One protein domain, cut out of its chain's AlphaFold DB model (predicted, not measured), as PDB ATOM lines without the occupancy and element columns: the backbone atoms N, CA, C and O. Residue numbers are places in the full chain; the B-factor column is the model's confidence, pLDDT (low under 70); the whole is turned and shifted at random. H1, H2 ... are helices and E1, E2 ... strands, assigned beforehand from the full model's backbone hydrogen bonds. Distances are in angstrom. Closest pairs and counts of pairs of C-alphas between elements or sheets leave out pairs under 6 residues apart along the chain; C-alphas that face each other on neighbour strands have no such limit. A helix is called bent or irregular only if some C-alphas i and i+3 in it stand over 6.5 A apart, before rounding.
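This is residues 85 to 211 of the 405 residues of an uncharacterized protein of Shimia isoporae (UniProt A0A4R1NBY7). A strongly twisted sheet of six strands, E3 to E8, has the irregular helix H2 packed across it over E5 and E7, with the short helix H1 and helix H3 each touching a different part of H2. The two-stranded hairpin E1 and E2 reaches away from this body, and its tip, residues 100 to 105, sticks out. The printed part has 127 residues, with three named helices and eight named strands in the order H1, E1, E2, H2, H3, E3, E4, E5, E6, E7, E8; its class is mixed, helices and strands. The large sheet is branched at E7 and mixed, E5 and E7 being parallel and its other neighbour pairs antiparallel. The whole is compact, with a radius of gyration of the C-alphas of 14.5 A and spans of 42 by 36 by 30 A.

H1, residues 85 to 89, begins at C-alpha 85 (-33.628, 6.115, 0.253). E1 is residues 97 to 101 and E2 residues 104 to 108. H2, residues 118 to 129, is 15.2 A long and irregular, C-alphas 125 and 128 being 9.5 A apart; H3, residues 132 to 140, is irregular too, with 7.5 A between C-alphas 134 and 137. E3 is residues 143 to 146, E4 152 to 157, E5 176 to 180 and E6 183 to 188. E7, residues 191 to 198, is 19.3 A long and bends by 65 degrees at residue 195. E8, residues 206 to 208, ends at C-alpha 208 (-21.794, 18.582, 14.887).

E4 and E8 lie on one side of E7, and E5 on the other side. N 193 and O 155 of E7 and E4 are 2.9 A apart, N 179 and O 194 of E5 and E7 2.9 A, and N 197 and O 207 of E7 and E8 2.9 A, each within hydrogen-bond range. The edge strands E3 and E6 form hairpins with E4 and E5, with N 145 to O 154 at 2.8 A and N 178 to O 186 at 2.9 A. H2 is on this sheet at a height of 9.5 A and runs across the strands, at 76 degrees to E5 on the local plane. H2 touches H1 with residues 124 to 127 alone, the closest C-alphas being those of Thr 88 and Ile 125, 4.8 A apart. H2 and H3 form a helical hairpin and touch, the closest C-alphas being those of Ala 118 and Glu 139, 6.2 A apart. H3 only grazes the sheet, with residues 135 to 140. E1 and E2 form an antiparallel hairpin, with N 99 and O 106 at 2.8 A, and both are apart from E3 to E8. Every O i to N i+4 pair is within hydrogen-bond range in H1, but 6 of 8 in H2 and 3 of 5 in H3.

The two C-alphas farthest apart, those of Asn 102 and Glu 148, are separated by 48.2 A. The printed part has no cut, and its one long link is E4 to E5, residues 158 to 175. The mean pLDDT of the printed part is 89.9; residues 165 to 172 are under 70.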
ATOM      1  N   ALA A  85     -34.902   5.444   0.491       86.56
ATOM      2  CA  ALA A  85     -33.628   6.115   0.253       86.56
ATOM      3  C   ALA A  85     -33.753   7.640   0.393       86.56
ATOM      4  O   ALA A  85     -32.928   8.263   1.056       86.56
ATOM      5  N   ILE A  86     -34.801   8.246  -0.172       91.19
ATOM      6  CA  ILE A  86     -35.046   9.688  -0.041       91.19
ATOM      7  C   ILE A  86     -35.305  10.082   1.416       91.19
ATOM      8  O   ILE A  86     -34.701  11.041   1.891       91.19
ATOM      9  N   SER A  87     -36.145   9.336   2.135       92.50
ATOM     10  CA  SER A  87     -36.465   9.619   3.544       92.50
ATOM     11  C   SER A  87     -35.218   9.587   4.428       92.50
ATOM     12  O   SER A  87     -34.939  10.541   5.153       92.50
ATOM     13  N   THR A  88     -34.413   8.533   4.291       91.81
ATOM     14  CA  THR A  88     -33.212   8.295   5.107       91.81
ATOM     15  C   THR A  88     -32.046   9.224   4.754       91.81
ATOM     16  O   THR A  88     -31.230   9.552   5.618       91.81
ATOM     17  N   HIS A  89     -31.947   9.683   3.498       91.81
ATOM     18  CA  HIS A  89     -30.886  10.596   3.056       91.81
ATOM     19  C   HIS A  89     -31.252  12.072   3.188       91.81
ATOM     20  O   HIS A  89     -30.341  12.895   3.244       91.81
ATOM     21  N   PHE A  90     -32.535  12.427   3.264       94.81
ATOM     22  CA  PHE A  90     -33.001  13.809   3.415       94.81
ATOM     23  C   PHE A  90     -33.962  13.983   4.606       94.81
ATOM     24  O   PHE A  90     -35.043  14.558   4.442       94.81
ATOM     25  N   PRO A  91     -33.604  13.518   5.819       95.06
ATOM     26  CA  PRO A  91     -34.552  13.443   6.929       95.06
ATOM     27  C   PRO A  91     -34.939  14.813   7.504       95.06
ATOM     28  O   PRO A  91     -35.938  14.917   8.201       95.06
ATOM     29  N   THR A  92     -34.164  15.864   7.209       96.06
ATOM     30  CA  THR A  92     -34.348  17.225   7.759       96.06
ATOM     31  C   THR A  92     -34.456  18.283   6.662       96.06
ATOM     32  O   THR A  92     -34.085  19.433   6.862       96.06
ATOM     33  N   SER A  93     -34.843  17.885   5.447       94.19
ATOM     34  CA  SER A  93     -34.907  18.814   4.316       94.19
ATOM     35  C   SER A  93     -35.990  19.868   4.516       94.19
ATOM     36  O   SER A  93     -37.170  19.530   4.562       94.19
ATOM     37  N   ASP A  94     -35.576  21.137   4.539       90.81
ATOM     38  CA  ASP A  94     -36.471  22.305   4.560       90.81
ATOM     39  C   ASP A  94     -37.234  22.480   3.236       90.81
ATOM     40  O   ASP A  94     -38.208  23.226   3.154       90.81
ATOM     41  N   VAL A  95     -36.786  21.795   2.178       91.62
ATOM     42  CA  VAL A  95     -37.485  21.703   0.895       91.62
ATOM     43  C   VAL A  95     -38.106  20.309   0.783       91.62
ATOM     44  O   VAL A  95     -37.354  19.326   0.764       91.62
ATOM     45  N   PRO A  96     -39.440  20.186   0.678       92.56
ATOM     46  CA  PRO A  96     -40.084  18.891   0.529       92.56
ATOM     47  C   PRO A  96     -39.632  18.170  -0.746       92.56
ATOM     48  O   PRO A  96     -39.582  18.757  -1.829       92.56
ATOM     49  N   VAL A  97     -39.328  16.878  -0.626       92.44
ATOM     50  CA  VAL A  97     -38.901  16.041  -1.754       92.44
ATOM     51  C   VAL A  97     -40.070  15.182  -2.213       92.44
ATOM     52  O   VAL A  97     -40.584  14.354  -1.461       92.44
ATOM     53  N   LEU A  98     -40.483  15.373  -3.465       94.31
ATOM     54  CA  LEU A  98     -41.587  14.643  -4.074       94.31
ATOM     55  C   LEU A  98     -41.069  13.480  -4.924       94.31
ATOM     56  O   LEU A  98     -40.358  13.687  -5.906       94.31
ATOM     57  N   VAL A  99     -41.481  12.262  -4.587       91.56
ATOM     58  CA  VAL A  99     -41.203  11.048  -5.359       91.56
ATOM     59  C   VAL A  99     -42.476  10.632  -6.086       91.56
ATOM     60  O   VAL A  99     -43.527  10.473  -5.468       91.56
ATOM     61  N   ARG A 100     -42.388  10.443  -7.404       91.38
ATOM     62  CA  ARG A 100     -43.496   9.960  -8.239       91.38
ATOM     63  C   ARG A 100     -43.056   8.730  -9.020       91.38
ATOM     64  O   ARG A 100     -42.007   8.758  -9.657       91.38
ATOM     65  N   ALA A 101     -43.871   7.678  -9.007       86.50
ATOM     66  CA  ALA A 101     -43.718   6.543  -9.911       86.50
ATOM     67  C   ALA A 101     -45.096   6.029 -10.328       86.50
ATOM     68  O   ALA A 101     -45.885   5.628  -9.474       86.50
ATOM     69  N   ASN A 102     -45.360   6.002 -11.636       84.94
ATOM     70  CA  ASN A 102     -46.667   5.654 -12.195       84.94
ATOM     71  C   ASN A 102     -47.793   6.478 -11.534       84.94
ATOM     72  O   ASN A 102     -47.804   7.701 -11.646       84.94
ATOM     73  N   ASP A 103     -48.707   5.816 -10.829       88.50
ATOM     74  CA  ASP A 103     -49.849   6.366 -10.094       88.50
ATOM     75  C   ASP A 103     -49.541   6.708  -8.623       88.50
ATOM     76  O   ASP A 103     -50.388   7.261  -7.922       88.50
ATOM     77  N   LYS A 104     -48.333   6.405  -8.136       90.88
ATOM     78  CA  LYS A 104     -47.939   6.608  -6.738       90.88
ATOM     79  C   LYS A 104     -47.165   7.904  -6.547       90.88
ATOM     80  O   LYS A 104     -46.281   8.244  -7.335       90.88
ATOM     81  N   THR A 105     -47.477   8.599  -5.455       93.12
ATOM     82  CA  THR A 105     -46.799   9.828  -5.032       93.12
ATOM     83  C   THR A 105     -46.459   9.765  -3.545       93.12
ATOM     84  O   THR A 105     -47.292   9.366  -2.734       93.12
ATOM     85  N   PHE A 106     -45.238  10.157  -3.195       92.88
ATOM     86  CA  PHE A 106     -44.726  10.228  -1.829       92.88
ATOM     87  C   PHE A 106     -44.058  11.583  -1.616       92.88
ATOM     88  O   PHE A 106     -43.317  12.051  -2.479       92.88
ATOM     89  N   LEU A 107     -44.325  12.206  -0.473       94.19
ATOM     90  CA  LEU A 107     -43.764  13.492  -0.084       94.19
ATOM     91  C   LEU A 107     -42.932  13.298   1.185       94.19
ATOM     92  O   LEU A 107     -43.486  12.969   2.231       94.19
ATOM     93  N   ASN A 108     -41.624  13.525   1.098       92.94
ATOM     94  CA  ASN A 108     -40.761  13.634   2.269       92.94
ATOM     95  C   ASN A 108     -40.625  15.109   2.654       92.94
ATOM     96  O   ASN A 108     -39.891  15.852   2.002       92.94
ATOM     97  N   ASP A 109     -41.330  15.515   3.706       93.12
ATOM     98  CA  ASP A 109     -41.243  16.857   4.285       93.12
ATOM     99  C   ASP A 109     -40.532  16.796   5.637       93.12
ATOM    100  O   ASP A 109     -41.109  16.362   6.637       93.12
ATOM    101  N   GLY A 110     -39.246  17.147   5.638       93.75
ATOM    102  CA  GLY A 110     -38.384  17.127   6.819       93.75
ATOM    103  C   GLY A 110     -38.339  18.451   7.571       93.75
ATOM    104  O   GLY A 110     -37.558  18.554   8.509       93.75
ATOM    105  N   SER A 111     -39.129  19.456   7.179       94.38
ATOM    106  CA  SER A 111     -39.038  20.812   7.736       94.38
ATOM    107  C   SER A 111     -39.420  20.887   9.220       94.38
ATOM    108  O   SER A 111     -38.863  21.693   9.961       94.38
ATOM    109  N   ASN A 112     -40.315  20.003   9.682       94.38
ATOM    110  CA  ASN A 112     -40.829  20.000  11.056       94.38
ATOM    111  C   ASN A 112     -40.211  18.925  11.972       94.38
ATOM    112  O   ASN A 112     -40.838  18.458  12.926       94.38
ATOM    113  N   TRP A 113     -38.973  18.507  11.703       96.31
ATOM    114  CA  TRP A 113     -38.296  17.454  12.474       96.31
ATOM    115  C   TRP A 113     -38.188  17.751  13.983       96.31
ATOM    116  O   TRP A 113     -38.085  16.837  14.806       96.31
ATOM    117  N   GLN A 114     -38.205  19.027  14.374       96.94
ATOM    118  CA  GLN A 114     -38.072  19.447  15.771       96.94
ATOM    119  C   GLN A 114     -39.314  19.107  16.605       96.94
ATOM    120  O   GLN A 114     -39.175  18.733  17.769       96.94
ATOM    121  N   GLU A 115     -40.506  19.193  16.012       96.44
ATOM    122  CA  GLU A 115     -41.782  19.128  16.740       96.44
ATOM    123  C   GLU A 115     -42.622  17.898  16.392       96.44
ATOM    124  O   GLU A 115     -43.513  17.522  17.153       96.44
ATOM    125  N   GLU A 116     -42.345  17.241  15.264       96.31
ATOM    126  CA  GLU A 116     -43.111  16.068  14.842       96.31
ATOM    127  C   GLU A 116     -43.048  14.909  15.864       96.31
ATOM    128  O   GLU A 116     -42.156  14.871  16.722       96.31
ATOM    129  N   PRO A 117     -43.956  13.920  15.802       97.31
ATOM    130  CA  PRO A 117     -43.877  12.755  16.678       97.31
ATOM    131  C   PRO A 117     -42.530  12.033  16.548       97.31
ATOM    132  O   PRO A 117     -42.036  11.810  15.442       97.31
ATOM    133  N   ALA A 118     -41.952  11.622  17.682       97.25
ATOM    134  CA  ALA A 118     -40.656  10.940  17.716       97.25
ATOM    135  C   ALA A 118     -40.635   9.692  16.814       97.25
ATOM    136  O   ALA A 118     -39.680   9.494  16.071       97.25
ATOM    137  N   SER A 119     -41.715   8.908  16.804       96.19
ATOM    138  CA  SER A 119     -41.871   7.751  15.915       96.19
ATOM    139  C   SER A 119     -41.787   8.114  14.432       96.19
ATOM    140  O   SER A 119     -41.149   7.397  13.670       96.19
ATOM    141  N   THR A 120     -42.390   9.231  14.014       95.69
ATOM    142  CA  THR A 120     -42.381   9.681  12.611       95.69
ATOM    143  C   THR A 120     -40.974  10.088  12.183       95.69
ATOM    144  O   THR A 120     -40.487   9.630  11.149       95.69
ATOM    145  N   LEU A 121     -40.280  10.865  13.020       96.88
ATOM    146  CA  LEU A 121     -38.888  11.240  12.782       96.88
ATOM    147  C   LEU A 121     -37.972  10.008  12.724       96.88
ATOM    148  O   LEU A 121     -37.171   9.869  11.804       96.88
ATOM    149  N   LEU A 122     -38.088   9.097  13.690       96.06
ATOM    150  CA  LEU A 122     -37.202   7.937  13.789       96.06
ATOM    151  C   LEU A 122     -37.448   6.922  12.672       96.06
ATOM    152  O   LEU A 122     -36.480   6.445  12.094       96.06
ATOM    153  N   GLN A 123     -38.699   6.661  12.280       93.31
ATOM    154  CA  GLN A 123     -39.000   5.821  11.111       93.31
ATOM    155  C   GLN A 123     -38.415   6.399   9.819       93.31
ATOM    156  O   GLN A 123     -37.936   5.657   8.966       93.31
ATOM    157  N   ARG A 124     -38.406   7.727   9.680       93.19
ATOM    158  CA  ARG A 124     -37.805   8.409   8.530       93.19
ATOM    159  C   ARG A 124     -36.280   8.268   8.497       93.19
ATOM    160  O   ARG A 124     -35.713   8.100   7.420       93.19
ATOM    161  N   ILE A 125     -35.623   8.347   9.655       93.31
ATOM    162  CA  ILE A 125     -34.160   8.237   9.789       93.31
ATOM    163  C   ILE A 125     -33.690   6.787   9.636       93.31
ATOM    164  O   ILE A 125     -32.695   6.531   8.960       93.31
ATOM    165  N   GLU A 126     -34.392   5.857  10.282       91.00
ATOM    166  CA  GLU A 126     -33.987   4.455  10.436       91.00
ATOM    167  C   GLU A 126     -34.523   3.567   9.299       91.00
ATOM    168  O   GLU A 126     -33.933   2.528   9.005       91.00
ATOM    169  N   GLY A 127     -35.599   3.976   8.616       88.56
ATOM    170  CA  GLY A 127     -36.201   3.215   7.518       88.56
ATOM    171  C   GLY A 127     -36.621   1.811   7.958       88.56
ATOM    172  O   GLY A 127     -37.186   1.630   9.039       88.56
ATOM    173  N   ASP A 128     -36.289   0.805   7.147       84.00
ATOM    174  CA  ASP A 128     -36.537  -0.615   7.439       84.00
ATOM    175  C   ASP A 128     -35.839  -1.126   8.718       84.00
ATOM    176  O   ASP A 128     -36.172  -2.210   9.199       84.00
ATOM    177  N   MET A 129     -34.871  -0.380   9.268       83.00
ATOM    178  CA  MET A 129     -34.139  -0.746  10.489       83.00
ATOM    179  C   MET A 129     -34.810  -0.240  11.775       83.00
ATOM    180  O   MET A 129     -34.312  -0.512  12.868       83.00
ATOM    181  N   TYR A 130     -35.935   0.476  11.668       89.88
ATOM    182  CA  TYR A 130     -36.666   0.987  12.826       89.88
ATOM    183  C   TYR A 130     -37.040  -0.165  13.791       89.88
ATOM    184  O   TYR A 130     -37.800  -1.065  13.423       89.88
ATOM    185  N   PRO A 131     -36.557  -0.148  15.049       88.06
ATOM    186  CA  PRO A 131     -36.583  -1.297  15.958       88.06
ATOM    187  C   PRO A 131     -37.965  -1.588  16.568       88.06
ATOM    188  O   PRO A 131     -38.116  -2.547  17.329       88.06
ATOM    189  N   GLY A 132     -38.977  -0.755  16.301       89.88
ATOM    190  CA  GLY A 132     -40.320  -0.913  16.859       89.88
ATOM    191  C   GLY A 132     -40.321  -0.976  18.388       89.88
ATOM    192  O   GLY A 132     -39.755  -0.111  19.062       89.88
ATOM    193  N   GLU A 133     -40.947  -2.018  18.943       90.50
ATOM    194  CA  GLU A 133     -41.059  -2.221  20.395       90.50
ATOM    195  C   GLU A 133     -39.706  -2.229  21.113       90.50
ATOM    196  O   GLU A 133     -39.595  -1.661  22.199       90.50
ATOM    197  N   GLU A 134     -38.665  -2.815  20.510       89.06
ATOM    198  CA  GLU A 134     -37.352  -2.953  21.156       89.06
ATOM    199  C   GLU A 134     -36.658  -1.607  21.394       89.06
ATOM    200  O   GLU A 134     -35.863  -1.482  22.329       89.06
ATOM    201  N   GLY A 135     -36.969  -0.602  20.568       91.56
ATOM    202  CA  GLY A 135     -36.460   0.760  20.706       91.56
ATOM    203  C   GLY A 135     -37.446   1.734  21.346       91.56
ATOM    204  O   GLY A 135     -37.083   2.885  21.580       91.56
ATOM    205  N   ARG A 136     -38.684   1.321  21.647       94.50
ATOM    206  CA  ARG A 136     -39.754   2.218  22.120       94.50
ATOM    207  C   ARG A 136     -39.364   3.008  23.372       94.50
ATOM    208  O   ARG A 136     -39.739   4.169  23.499       94.50
ATOM    209  N   LEU A 137     -38.595   2.403  24.278       95.12
ATOM    210  CA  LEU A 137     -38.077   3.087  25.464       95.12
ATOM    211  C   LEU A 137     -37.252   4.322  25.073       95.12
ATOM    212  O   LEU A 137     -37.531   5.425  25.529       95.12
ATOM    213  N   TYR A 138     -36.303   4.138  24.158       95.56
ATOM    214  CA  TYR A 138     -35.371   5.174  23.700       95.56
ATOM    215  C   TYR A 138     -36.007   6.188  22.747       95.56
ATOM    216  O   TYR A 138     -35.480   7.280  22.561       95.56
ATOM    217  N   GLU A 139     -37.148   5.846  22.144       96.62
ATOM    218  CA  GLU A 139     -37.990   6.802  21.419       96.62
ATOM    219  C   GLU A 139     -38.650   7.809  22.367       96.62
ATOM    220  O   GLU A 139     -38.700   8.998  22.062       96.62
ATOM    221  N   ARG A 140     -39.127   7.355  23.533       97.44
ATOM    222  CA  ARG A 140     -39.795   8.220  24.525       97.44
ATOM    223  C   ARG A 140     -38.856   9.230  25.173       97.44
ATOM    224  O   ARG A 140     -39.320  10.230  25.708       97.44
ATOM    225  N   THR A 141     -37.555   8.970  25.128       98.00
ATOM    226  CA  THR A 141     -36.516   9.835  25.695       98.00
ATOM    227  C   THR A 141     -35.893  10.768  24.657       98.00
ATOM    228  O   THR A 141     -34.979  11.525  24.986       98.00
ATOM    229  N   LEU A 142     -36.396  10.752  23.414       98.06
ATOM    230  CA  LEU A 142     -35.963  11.650  22.351       98.06
ATOM    231  C   LEU A 142     -36.223  13.110  22.740       98.06
ATOM    232  O   LEU A 142     -37.368  13.539  22.879       98.06
ATOM    233  N   SER A 143     -35.147  13.880  22.880       98.44
ATOM    234  CA  SER A 143     -35.184  15.270  23.346       98.44
ATOM    235  C   SER A 143     -34.367  16.179  22.435       98.44
ATOM    236  O   SER A 143     -33.543  15.717  21.643       98.44
ATOM    237  N   LEU A 144     -34.627  17.484  22.514       98.62
ATOM    238  CA  LEU A 144     -33.893  18.483  21.743       98.62
ATOM    239  C   LEU A 144     -32.495  18.693  22.332       98.62
ATOM    240  O   LEU A 144     -32.339  18.830  23.541       98.62
ATOM    241  N   VAL A 145     -31.499  18.812  21.461       98.44
ATOM    242  CA  VAL A 145     -30.168  19.310  21.817       98.44
ATOM    243  C   VAL A 145     -30.162  20.807  21.545       98.44
ATOM    244  O   VAL A 145     -30.410  21.224  20.410       98.44
ATOM    245  N   LYS A 146     -29.920  21.613  22.581       98.38
ATOM    246  CA  LYS A 146     -29.992  23.077  22.516       98.38
ATOM    247  C   LYS A 146     -28.684  23.717  22.953       98.38
ATOM    248  O   LYS A 146     -28.081  23.276  23.930       98.38
ATOM    249  N   GLU A 147     -28.289  24.769  22.249       97.88
ATOM    250  CA  GLU A 147     -27.259  25.698  22.711       97.88
ATOM    251  C   GLU A 147     -27.769  26.569  23.865       97.88
ATOM    252  O   GLU A 147     -28.970  26.629  24.145       97.88
ATOM    253  N   GLU A 148     -26.849  27.270  24.532       95.62
ATOM    254  CA  GLU A 148     -27.179  28.188  25.632       95.62
ATOM    255  C   GLU A 148     -28.127  29.320  25.204       95.62
ATOM    256  O   GLU A 148     -28.948  29.767  26.001       95.62
ATOM    257  N   ASP A 149     -28.059  29.749  23.942       96.75
ATOM    258  CA  ASP A 149     -28.943  30.773  23.371       96.75
ATOM    259  C   ASP A 149     -30.337  30.241  22.974       96.75
ATOM    260  O   ASP A 149     -31.187  30.999  22.507       96.75
ATOM    261  N   GLY A 150     -30.588  28.941  23.169       97.12
ATOM    262  CA  GLY A 150     -31.835  28.269  22.813       97.12
ATOM    263  C   GLY A 150     -31.883  27.718  21.386       97.12
ATOM    264  O   GLY A 150     -32.868  27.059  21.041       97.12
ATOM    265  N   THR A 151     -30.843  27.924  20.570       97.94
ATOM    266  CA  THR A 151     -30.749  27.369  19.214       97.94
ATOM    267  C   THR A 151     -30.800  25.845  19.259       97.94
ATOM    268  O   THR A 151     -30.010  25.197  19.946       97.94
ATOM    269  N   VAL A 152     -31.722  25.253  18.498       98.12
ATOM    270  CA  VAL A 152     -31.861  23.796  18.391       98.12
ATOM    271  C   VAL A 152     -30.854  23.263  17.374       98.12
ATOM    272  O   VAL A 152     -30.908  23.584  16.188       98.12
ATOM    273  N   VAL A 153     -29.945  22.413  17.841       97.75
ATOM    274  CA  VAL A 153     -28.847  21.821  17.053       97.75
ATOM    275  C   VAL A 153     -28.997  20.310  16.876       97.75
ATOM    276  O   VAL A 153     -28.141  19.659  16.278       97.75
ATOM    277  N   GLY A 154     -30.091  19.731  17.361       98.12
ATOM    278  CA  GLY A 154     -30.411  18.325  17.163       98.12
ATOM    279  C   GLY A 154     -31.643  17.884  17.936       98.12
ATOM    280  O   GLY A 154     -32.213  18.637  18.724       98.12
ATOM    281  N   ARG A 155     -32.046  16.639  17.705       98.44
ATOM    282  CA  ARG A 155     -33.087  15.937  18.449       98.44
ATOM    283  C   ARG A 155     -32.700  14.472  18.523       98.44
ATOM    284  O   ARG A 155     -32.754  13.762  17.517       98.44
ATOM    285  N   ALA A 156     -32.251  14.051  19.695       98.19
ATOM    286  CA  ALA A 156     -31.566  12.783  19.865       98.19
ATOM    287  C   ALA A 156     -31.866  12.118  21.213       98.19
ATOM    288  O   ALA A 156     -32.396  12.736  22.140       98.19
ATOM    289  N   SER A 157     -31.519  10.836  21.293       98.00
ATOM    290  CA  SER A 157     -31.607   9.983  22.477       98.00
ATOM    291  C   SER A 157     -30.406   9.036  22.546       98.00
ATOM    292  O   SER A 157     -29.839   8.697  21.504       98.00
ATOM    293  N   PHE A 158     -30.008   8.586  23.735       97.12
ATOM    294  CA  PHE A 158     -29.069   7.462  23.847       97.12
ATOM    295  C   PHE A 158     -29.773   6.114  23.676       97.12
ATOM    296  O   PHE A 158     -30.987   6.001  23.823       97.12
ATOM    297  N   TYR A 159     -28.994   5.083  23.360       94.06
ATOM    298  CA  TYR A 159     -29.475   3.709  23.236       94.06
ATOM    299  C   TYR A 159     -28.380   2.712  23.680       94.06
ATOM    300  O   TYR A 159     -27.199   3.056  23.630       94.06
ATOM    301  N   PRO A 160     -28.735   1.496  24.126       92.75
ATOM    302  CA  PRO A 160     -27.805   0.488  24.640       92.75
ATOM    303  C   PRO A 160     -27.097  -0.275  23.514       92.75
ATOM    304  O   PRO A 160     -27.605  -0.374  22.394       92.75
ATOM    305  N   ASP A 161     -25.958  -0.901  23.807       87.50
ATOM    306  CA  ASP A 161     -25.109  -1.546  22.801       87.50
ATOM    307  C   ASP A 161     -25.825  -2.698  22.078       87.50
ATOM    308  O   ASP A 161     -25.555  -2.943  20.897       87.50
ATOM    309  N   ARG A 162     -26.805  -3.355  22.715       86.50
ATOM    310  CA  ARG A 162     -27.645  -4.379  22.063       86.50
ATOM    311  C   ARG A 162     -28.439  -3.859  20.855       86.50
ATOM    312  O   ARG A 162     -28.845  -4.669  20.024       86.50
ATOM    313  N   LEU A 163     -28.650  -2.541  20.755       87.69
ATOM    314  CA  LEU A 163     -29.275  -1.863  19.612       87.69
ATOM    315  C   LEU A 163     -28.245  -1.242  18.648       87.69
ATOM    316  O   LEU A 163     -28.624  -0.739  17.602       87.69
ATOM    317  N   SER A 164     -26.941  -1.289  18.943       78.38
ATOM    318  CA  SER A 164     -25.894  -0.582  18.177       78.38
ATOM    319  C   SER A 164     -25.420  -1.258  16.889       78.38
ATOM    320  O   SER A 164     -24.572  -0.700  16.197       78.38
ATOM    321  N   GLY A 165     -25.858  -2.489  16.607       67.38
ATOM    322  CA  GLY A 165     -25.321  -3.296  15.501       67.38
ATOM    323  C   GLY A 165     -23.835  -3.673  15.626       67.38
ATOM    324  O   GLY A 165     -23.291  -4.334  14.743       67.38
ATOM    325  N   ARG A 166     -23.151  -3.271  16.713       62.19
ATOM    326  CA  ARG A 166     -21.706  -3.487  16.916       62.19
ATOM    327  C   ARG A 166     -21.363  -4.890  17.395       62.19
ATOM    328  O   ARG A 166     -20.326  -5.418  17.009       62.19
ATOM    329  N   ILE A 167     -22.205  -5.465  18.253       54.62
ATOM    330  CA  ILE A 167     -21.939  -6.760  18.900       54.62
ATOM    331  C   ILE A 167     -22.428  -7.914  18.018       54.62
ATOM    332  O   ILE A 167     -21.727  -8.905  17.832       54.62
ATOM    333  N   LEU A 168     -23.620  -7.783  17.434       53.00
ATOM    334  CA  LEU A 168     -24.211  -8.754  16.517       53.00
ATOM    335  C   LEU A 168     -24.988  -7.987  15.451       53.00
ATOM    336  O   LEU A 168     -25.789  -7.121  15.802       53.00
ATOM    337  N   THR A 169     -24.802  -8.334  14.176       51.66
ATOM    338  CA  THR A 169     -25.640  -7.790  13.102       51.66
ATOM    339  C   THR A 169     -27.070  -8.285  13.299       51.66
ATOM    340  O   THR A 169     -27.357  -9.462  13.050       51.66
ATOM    341  N   ARG A 170     -27.956  -7.426  13.806       55.94
ATOM    342  CA  ARG A 170     -29.360  -7.756  14.103       55.94
ATOM    343  C   ARG A 170     -30.285  -6.983  13.167       55.94
ATOM    344  O   ARG A 170     -29.873  -6.052  12.492       55.94
ATOM    345  N   LYS A 171     -31.555  -7.386  13.095       56.28
ATOM    346  CA  LYS A 171     -32.561  -6.720  12.245       56.28
ATOM    347  C   LYS A 171     -32.976  -5.323  12.740       56.28
ATOM    348  O   LYS A 171     -33.669  -4.638  12.007       56.28
ATOM    349  N   ASN A 172     -32.528  -4.907  13.927       66.19
ATOM    350  CA  ASN A 172     -33.042  -3.746  14.661       66.19
ATOM    351  C   ASN A 172     -31.892  -2.820  15.106       66.19
ATOM    352  O   ASN A 172     -31.790  -2.458  16.277       66.19
ATOM    353  N   GLU A 173     -30.952  -2.540  14.199       76.31
ATOM    354  CA  GLU A 173     -29.835  -1.629  14.473       76.31
ATOM    355  C   GLU A 173     -30.328  -0.184  14.468       76.31
ATOM    356  O   GLU A 173     -30.990   0.262  13.534       76.31
ATOM    357  N   VAL A 174     -29.984   0.543  15.521       83.62
ATOM    358  CA  VAL A 174     -30.272   1.959  15.676       83.62
ATOM    359  C   VAL A 174     -29.024   2.742  15.309       83.62
ATOM    360  O   VAL A 174     -27.946   2.522  15.865       83.62
ATOM    361  N   GLU A 175     -29.192   3.692  14.397       84.06
ATOM    362  CA  GLU A 175     -28.156   4.643  14.022       84.06
ATOM    363  C   GLU A 175     -28.712   6.063  14.062       84.06
ATOM    364  O   GLU A 175     -29.825   6.347  13.615       84.06
ATOM    365  N   GLY A 176     -27.894   6.974  14.567       92.06
ATOM    366  CA  GLY A 176     -28.151   8.403  14.496       92.06
ATOM    367  C   GLY A 176     -27.574   8.953  13.214       92.06
ATOM    368  O   GLY A 176     -26.655   8.372  12.631       92.06
ATOM    369  N   VAL A 177     -28.070  10.103  12.778       93.81
ATOM    370  CA  VAL A 177     -27.540  10.771  11.589       93.81
ATOM    371  C   VAL A 177     -27.144  12.202  11.894       93.81
ATOM    372  O   VAL A 177     -27.818  12.921  12.629       93.81
ATOM    373  N   ILE A 178     -26.036  12.626  11.297       94.38
ATOM    374  CA  ILE A 178     -25.670  14.035  11.233       94.38
ATOM    375  C   ILE A 178     -26.112  14.568   9.884       94.38
ATOM    376  O   ILE A 178     -25.753  13.995   8.849       94.38
ATOM    377  N   THR A 179     -26.870  15.658   9.885       95.19
ATOM    378  CA  THR A 179     -27.382  16.274   8.661       95.19
ATOM    379  C   THR A 179     -26.746  17.634   8.408       95.19
ATOM    380  O   THR A 179     -26.384  18.367   9.328       95.19
ATOM    381  N   ALA A 180     -26.597  17.977   7.130       93.38
ATOM    382  CA  ALA A 180     -26.154  19.288   6.682       93.38
ATOM    383  C   ALA A 180     -27.048  19.750   5.533       93.38
ATOM    384  O   ALA A 180     -27.088  19.109   4.478       93.38
ATOM    385  N   LYS A 181     -27.741  20.881   5.728       91.62
ATOM    386  CA  LYS A 181     -28.733  21.416   4.775       91.62
ATOM    387  C   LYS A 181     -29.774  20.359   4.378       91.62
ATOM    388  O   LYS A 181     -29.994  20.106   3.197       91.62
ATOM    389  N   GLY A 182     -30.326  19.667   5.371       93.06
ATOM    390  CA  GLY A 182     -31.361  18.655   5.182       93.06
ATOM    391  C   GLY A 182     -30.883  17.242   4.858       93.06
ATOM    392  O   GLY A 182     -31.590  16.281   5.165       93.06
ATOM    393  N   ALA A 183     -29.685  17.106   4.283       92.62
ATOM    394  CA  ALA A 183     -29.152  15.834   3.810       92.62
ATOM    395  C   ALA A 183     -28.262  15.140   4.850       92.62
ATOM    396  O   ALA A 183     -27.439  15.793   5.496       92.62
ATOM    397  N   LYS A 184     -28.370  13.812   4.959       92.44
ATOM    398  CA  LYS A 184     -27.472  12.951   5.738       92.44
ATOM    399  C   LYS A 184     -26.030  13.134   5.257       92.44
ATOM    400  O   LYS A 184     -25.746  13.142   4.059       92.44
ATOM    401  N   VAL A 185     -25.124  13.289   6.215       89.69
ATOM    402  CA  VAL A 185     -23.677  13.325   6.004       89.69
ATOM    403  C   VAL A 185     -23.105  12.013   6.520       89.69
ATOM    404  O   VAL A 185     -22.831  11.109   5.741       89.69
ATOM    405  N   CYS A 186     -23.035  11.843   7.838       87.19
ATOM    406  CA  CYS A 186     -22.518  10.627   8.456       87.19
ATOM    407  C   CYS A 186     -23.477  10.079   9.513       87.19
ATOM    408  O   CYS A 186     -24.487  10.700   9.848       87.19
ATOM    409  N   ILE A 187     -23.144   8.898  10.024       88.06
ATOM    410  CA  ILE A 187     -23.857   8.249  11.123       88.06
ATOM    411  C   ILE A 187     -23.234   8.612  12.476       88.06
ATOM    412  O   ILE A 187     -22.095   9.086  12.531       88.06
ATOM    413  N   GLY A 188     -23.973   8.383  13.558       88.31
ATOM    414  CA  GLY A 188     -23.551   8.614  14.936       88.31
ATOM    415  C   GLY A 188     -24.069   7.545  15.897       88.31
ATOM    416  O   GLY A 188     -25.000   6.808  15.583       88.31
ATOM    417  N   ASN A 189     -23.458   7.479  17.080       89.38
ATOM    418  CA  ASN A 189     -23.805   6.561  18.169       89.38
ATOM    419  C   ASN A 189     -24.786   7.236  19.133       89.38
ATOM    420  O   ASN A 189     -24.505   7.449  20.308       89.38
ATOM    421  N   PHE A 190     -25.904   7.664  18.572       93.81
ATOM    422  CA  PHE A 190     -27.084   8.191  19.247       93.81
ATOM    423  C   PHE A 190     -28.287   7.827  18.380       93.81
ATOM    424  O   PHE A 190     -28.113   7.444  17.235       93.81
ATOM    425  N   ARG A 191     -29.503   7.928  18.886       95.56
ATOM    426  CA  ARG A 191     -30.728   7.719  18.116       95.56
ATOM    427  C   ARG A 191     -31.306   9.072  17.731       95.56
ATOM    428  O   ARG A 191     -31.411   9.927  18.602       95.56
ATOM    429  N   GLY A 192     -31.687   9.283  16.473       97.00
ATOM    430  CA  GLY A 192     -32.229  10.565  16.001       97.00
ATOM    431  C   GLY A 192     -31.244  11.371  15.152       97.00
ATOM    432  O   GLY A 192     -30.489  10.805  14.360       97.00
ATOM    433  N   ILE A 193     -31.268  12.699  15.288       97.38
ATOM    434  CA  ILE A 193     -30.524  13.630  14.427       97.38
ATOM    435  C   ILE A 193     -29.700  14.652  15.206       97.38
ATOM    436  O   ILE A 193     -30.142  15.193  16.218       97.38
ATOM    437  N   LEU A 194     -28.530  14.983  14.665       97.31
ATOM    438  CA  LEU A 194     -27.780  16.191  15.001       97.31
ATOM    439  C   LEU A 194     -27.549  17.011  13.731       97.31
ATOM    440  O   LEU A 194     -27.298  16.461  12.659       97.31
ATOM    441  N   LEU A 195     -27.584  18.332  13.848       96.75
ATOM    442  CA  LEU A 195     -27.149  19.219  12.780       96.75
ATOM    443  C   LEU A 195     -25.626  19.341  12.798       96.75
ATOM    444  O   LEU A 195     -24.994  19.346  13.857       96.75
ATOM    445  N   GLY A 196     -25.020  19.465  11.623       94.00
ATOM    446  CA  GLY A 196     -23.584  19.653  11.515       94.00
ATOM    447  C   GLY A 196     -23.126  20.081  10.131       94.00
ATOM    448  O   GLY A 196     -23.913  20.421   9.245       94.00
ATOM    449  N   SER A 197     -21.810  20.047   9.946       91.12
ATOM    450  CA  SER A 197     -21.158  20.360   8.677       91.12
ATOM    451  C   SER A 197     -20.214  19.233   8.254       91.12
ATOM    452  O   SER A 197     -19.537  18.641   9.100       91.12
ATOM    453  N   PRO A 198     -20.159  18.894   6.953       89.56
ATOM    454  CA  PRO A 198     -19.225  17.893   6.461       89.56
ATOM    455  C   PRO A 198     -17.784  18.401   6.578       89.56
ATOM    456  O   PRO A 198     -17.490  19.541   6.228       89.56
ATOM    457  N   VAL A 199     -16.866  17.528   6.995       85.25
ATOM    458  CA  VAL A 199     -15.425  17.843   7.066       85.25
ATOM    459  C   VAL A 199     -14.805  17.923   5.668       85.25
ATOM    460  O   VAL A 199     -13.859  18.673   5.436       85.25
ATOM    461  N   ARG A 200     -15.319  17.126   4.722       80.38
ATOM    462  CA  ARG A 200     -14.833  17.044   3.339       80.38
ATOM    463  C   ARG A 200     -15.970  16.801   2.353       80.38
ATOM    464  O   ARG A 200     -17.040  16.330   2.729       80.38
ATOM    465  N   ALA A 201     -15.705  17.057   1.073       77.44
ATOM    466  CA  ALA A 201     -16.679  16.898  -0.011       77.44
ATOM    467  C   ALA A 201     -17.257  15.474  -0.131       77.44
ATOM    468  O   ALA A 201     -18.394  15.327  -0.565       77.44
ATOM    469  N   ALA A 202     -16.508  14.448   0.296       75.31
ATOM    470  CA  ALA A 202     -16.962  13.055   0.316       75.31
ATOM    471  C   ALA A 202     -18.106  12.785   1.314       75.31
ATOM    472  O   ALA A 202     -18.734  11.736   1.229       75.31
ATOM    473  N   ARG A 203     -18.392  13.725   2.233       73.06
ATOM    474  CA  ARG A 203     -19.504  13.666   3.201       73.06
ATOM    475  C   ARG A 203     -19.512  12.433   4.108       73.06
ATOM    476  O   ARG A 203     -20.523  12.129   4.703       73.06
ATOM    477  N   ASP A 204     -18.382  11.780   4.301       73.75
ATOM    478  CA  ASP A 204     -18.216  10.594   5.151       73.75
ATOM    479  C   ASP A 204     -17.709  10.921   6.573       73.75
ATOM    480  O   ASP A 204     -17.423  10.026   7.365       73.75
ATOM    481  N   ALA A 205     -17.601  12.209   6.910       81.25
ATOM    482  CA  ALA A 205     -17.292  12.705   8.246       81.25
ATOM    483  C   ALA A 205     -17.938  14.079   8.459       81.25
ATOM    484  O   ALA A 205     -17.960  14.903   7.537       81.25
ATOM    485  N   ALA A 206     -18.410  14.345   9.677       85.56
ATOM    486  CA  ALA A 206     -19.032  15.612  10.047       85.56
ATOM    487  C   ALA A 206     -18.554  16.119  11.411       85.56
ATOM    488  O   ALA A 206     -18.158  15.337  12.276       85.56
ATOM    489  N   VAL A 207     -18.633  17.438  11.593       88.38
ATOM    490  CA  VAL A 207     -18.536  18.100  12.898       88.38
ATOM    491  C   VAL A 207     -19.946  18.561  13.277       88.38
ATOM    492  O   VAL A 207     -20.564  19.273  12.476       88.38
ATOM    493  N   PRO A 208     -20.482  18.144  14.437       92.12
ATOM    494  CA  PRO A 208     -21.794  18.582  14.887       92.12
ATOM    495  C   PRO A 208     -21.737  20.074  15.228       92.12
ATOM    496  O   PRO A 208     -20.702  20.574  15.665       92.12
ATOM    497  N   TYR A 209     -22.849  20.780  15.047       94.81
ATOM    498  CA  TYR A 209     -22.966  22.166  15.504       94.81
ATOM    499  C   TYR A 209     -23.105  22.273  17.019       94.81
ATOM    500  O   TYR A 209     -22.784  23.320  17.566       94.81
ATOM    501  N   ALA A 210     -23.514  21.184  17.680       94.31
ATOM    502  CA  ALA A 210     -23.642  21.132  19.125       94.31
ATOM    503  C   ALA A 210     -22.299  21.365  19.832       94.31
ATOM    504  O   ALA A 210     -21.333  20.615  19.639       94.31
ATOM    505  N   SER A 211     -22.258  22.384  20.685       93.38
ATOM    506  CA  SER A 211     -21.118  22.693  21.535       93.38
ATOM    507  C   SER A 211     -20.879  21.589  22.577       93.38
ATOM    508  O   SER A 211     -21.799  20.847  22.946       93.38
TER     509      SER A 211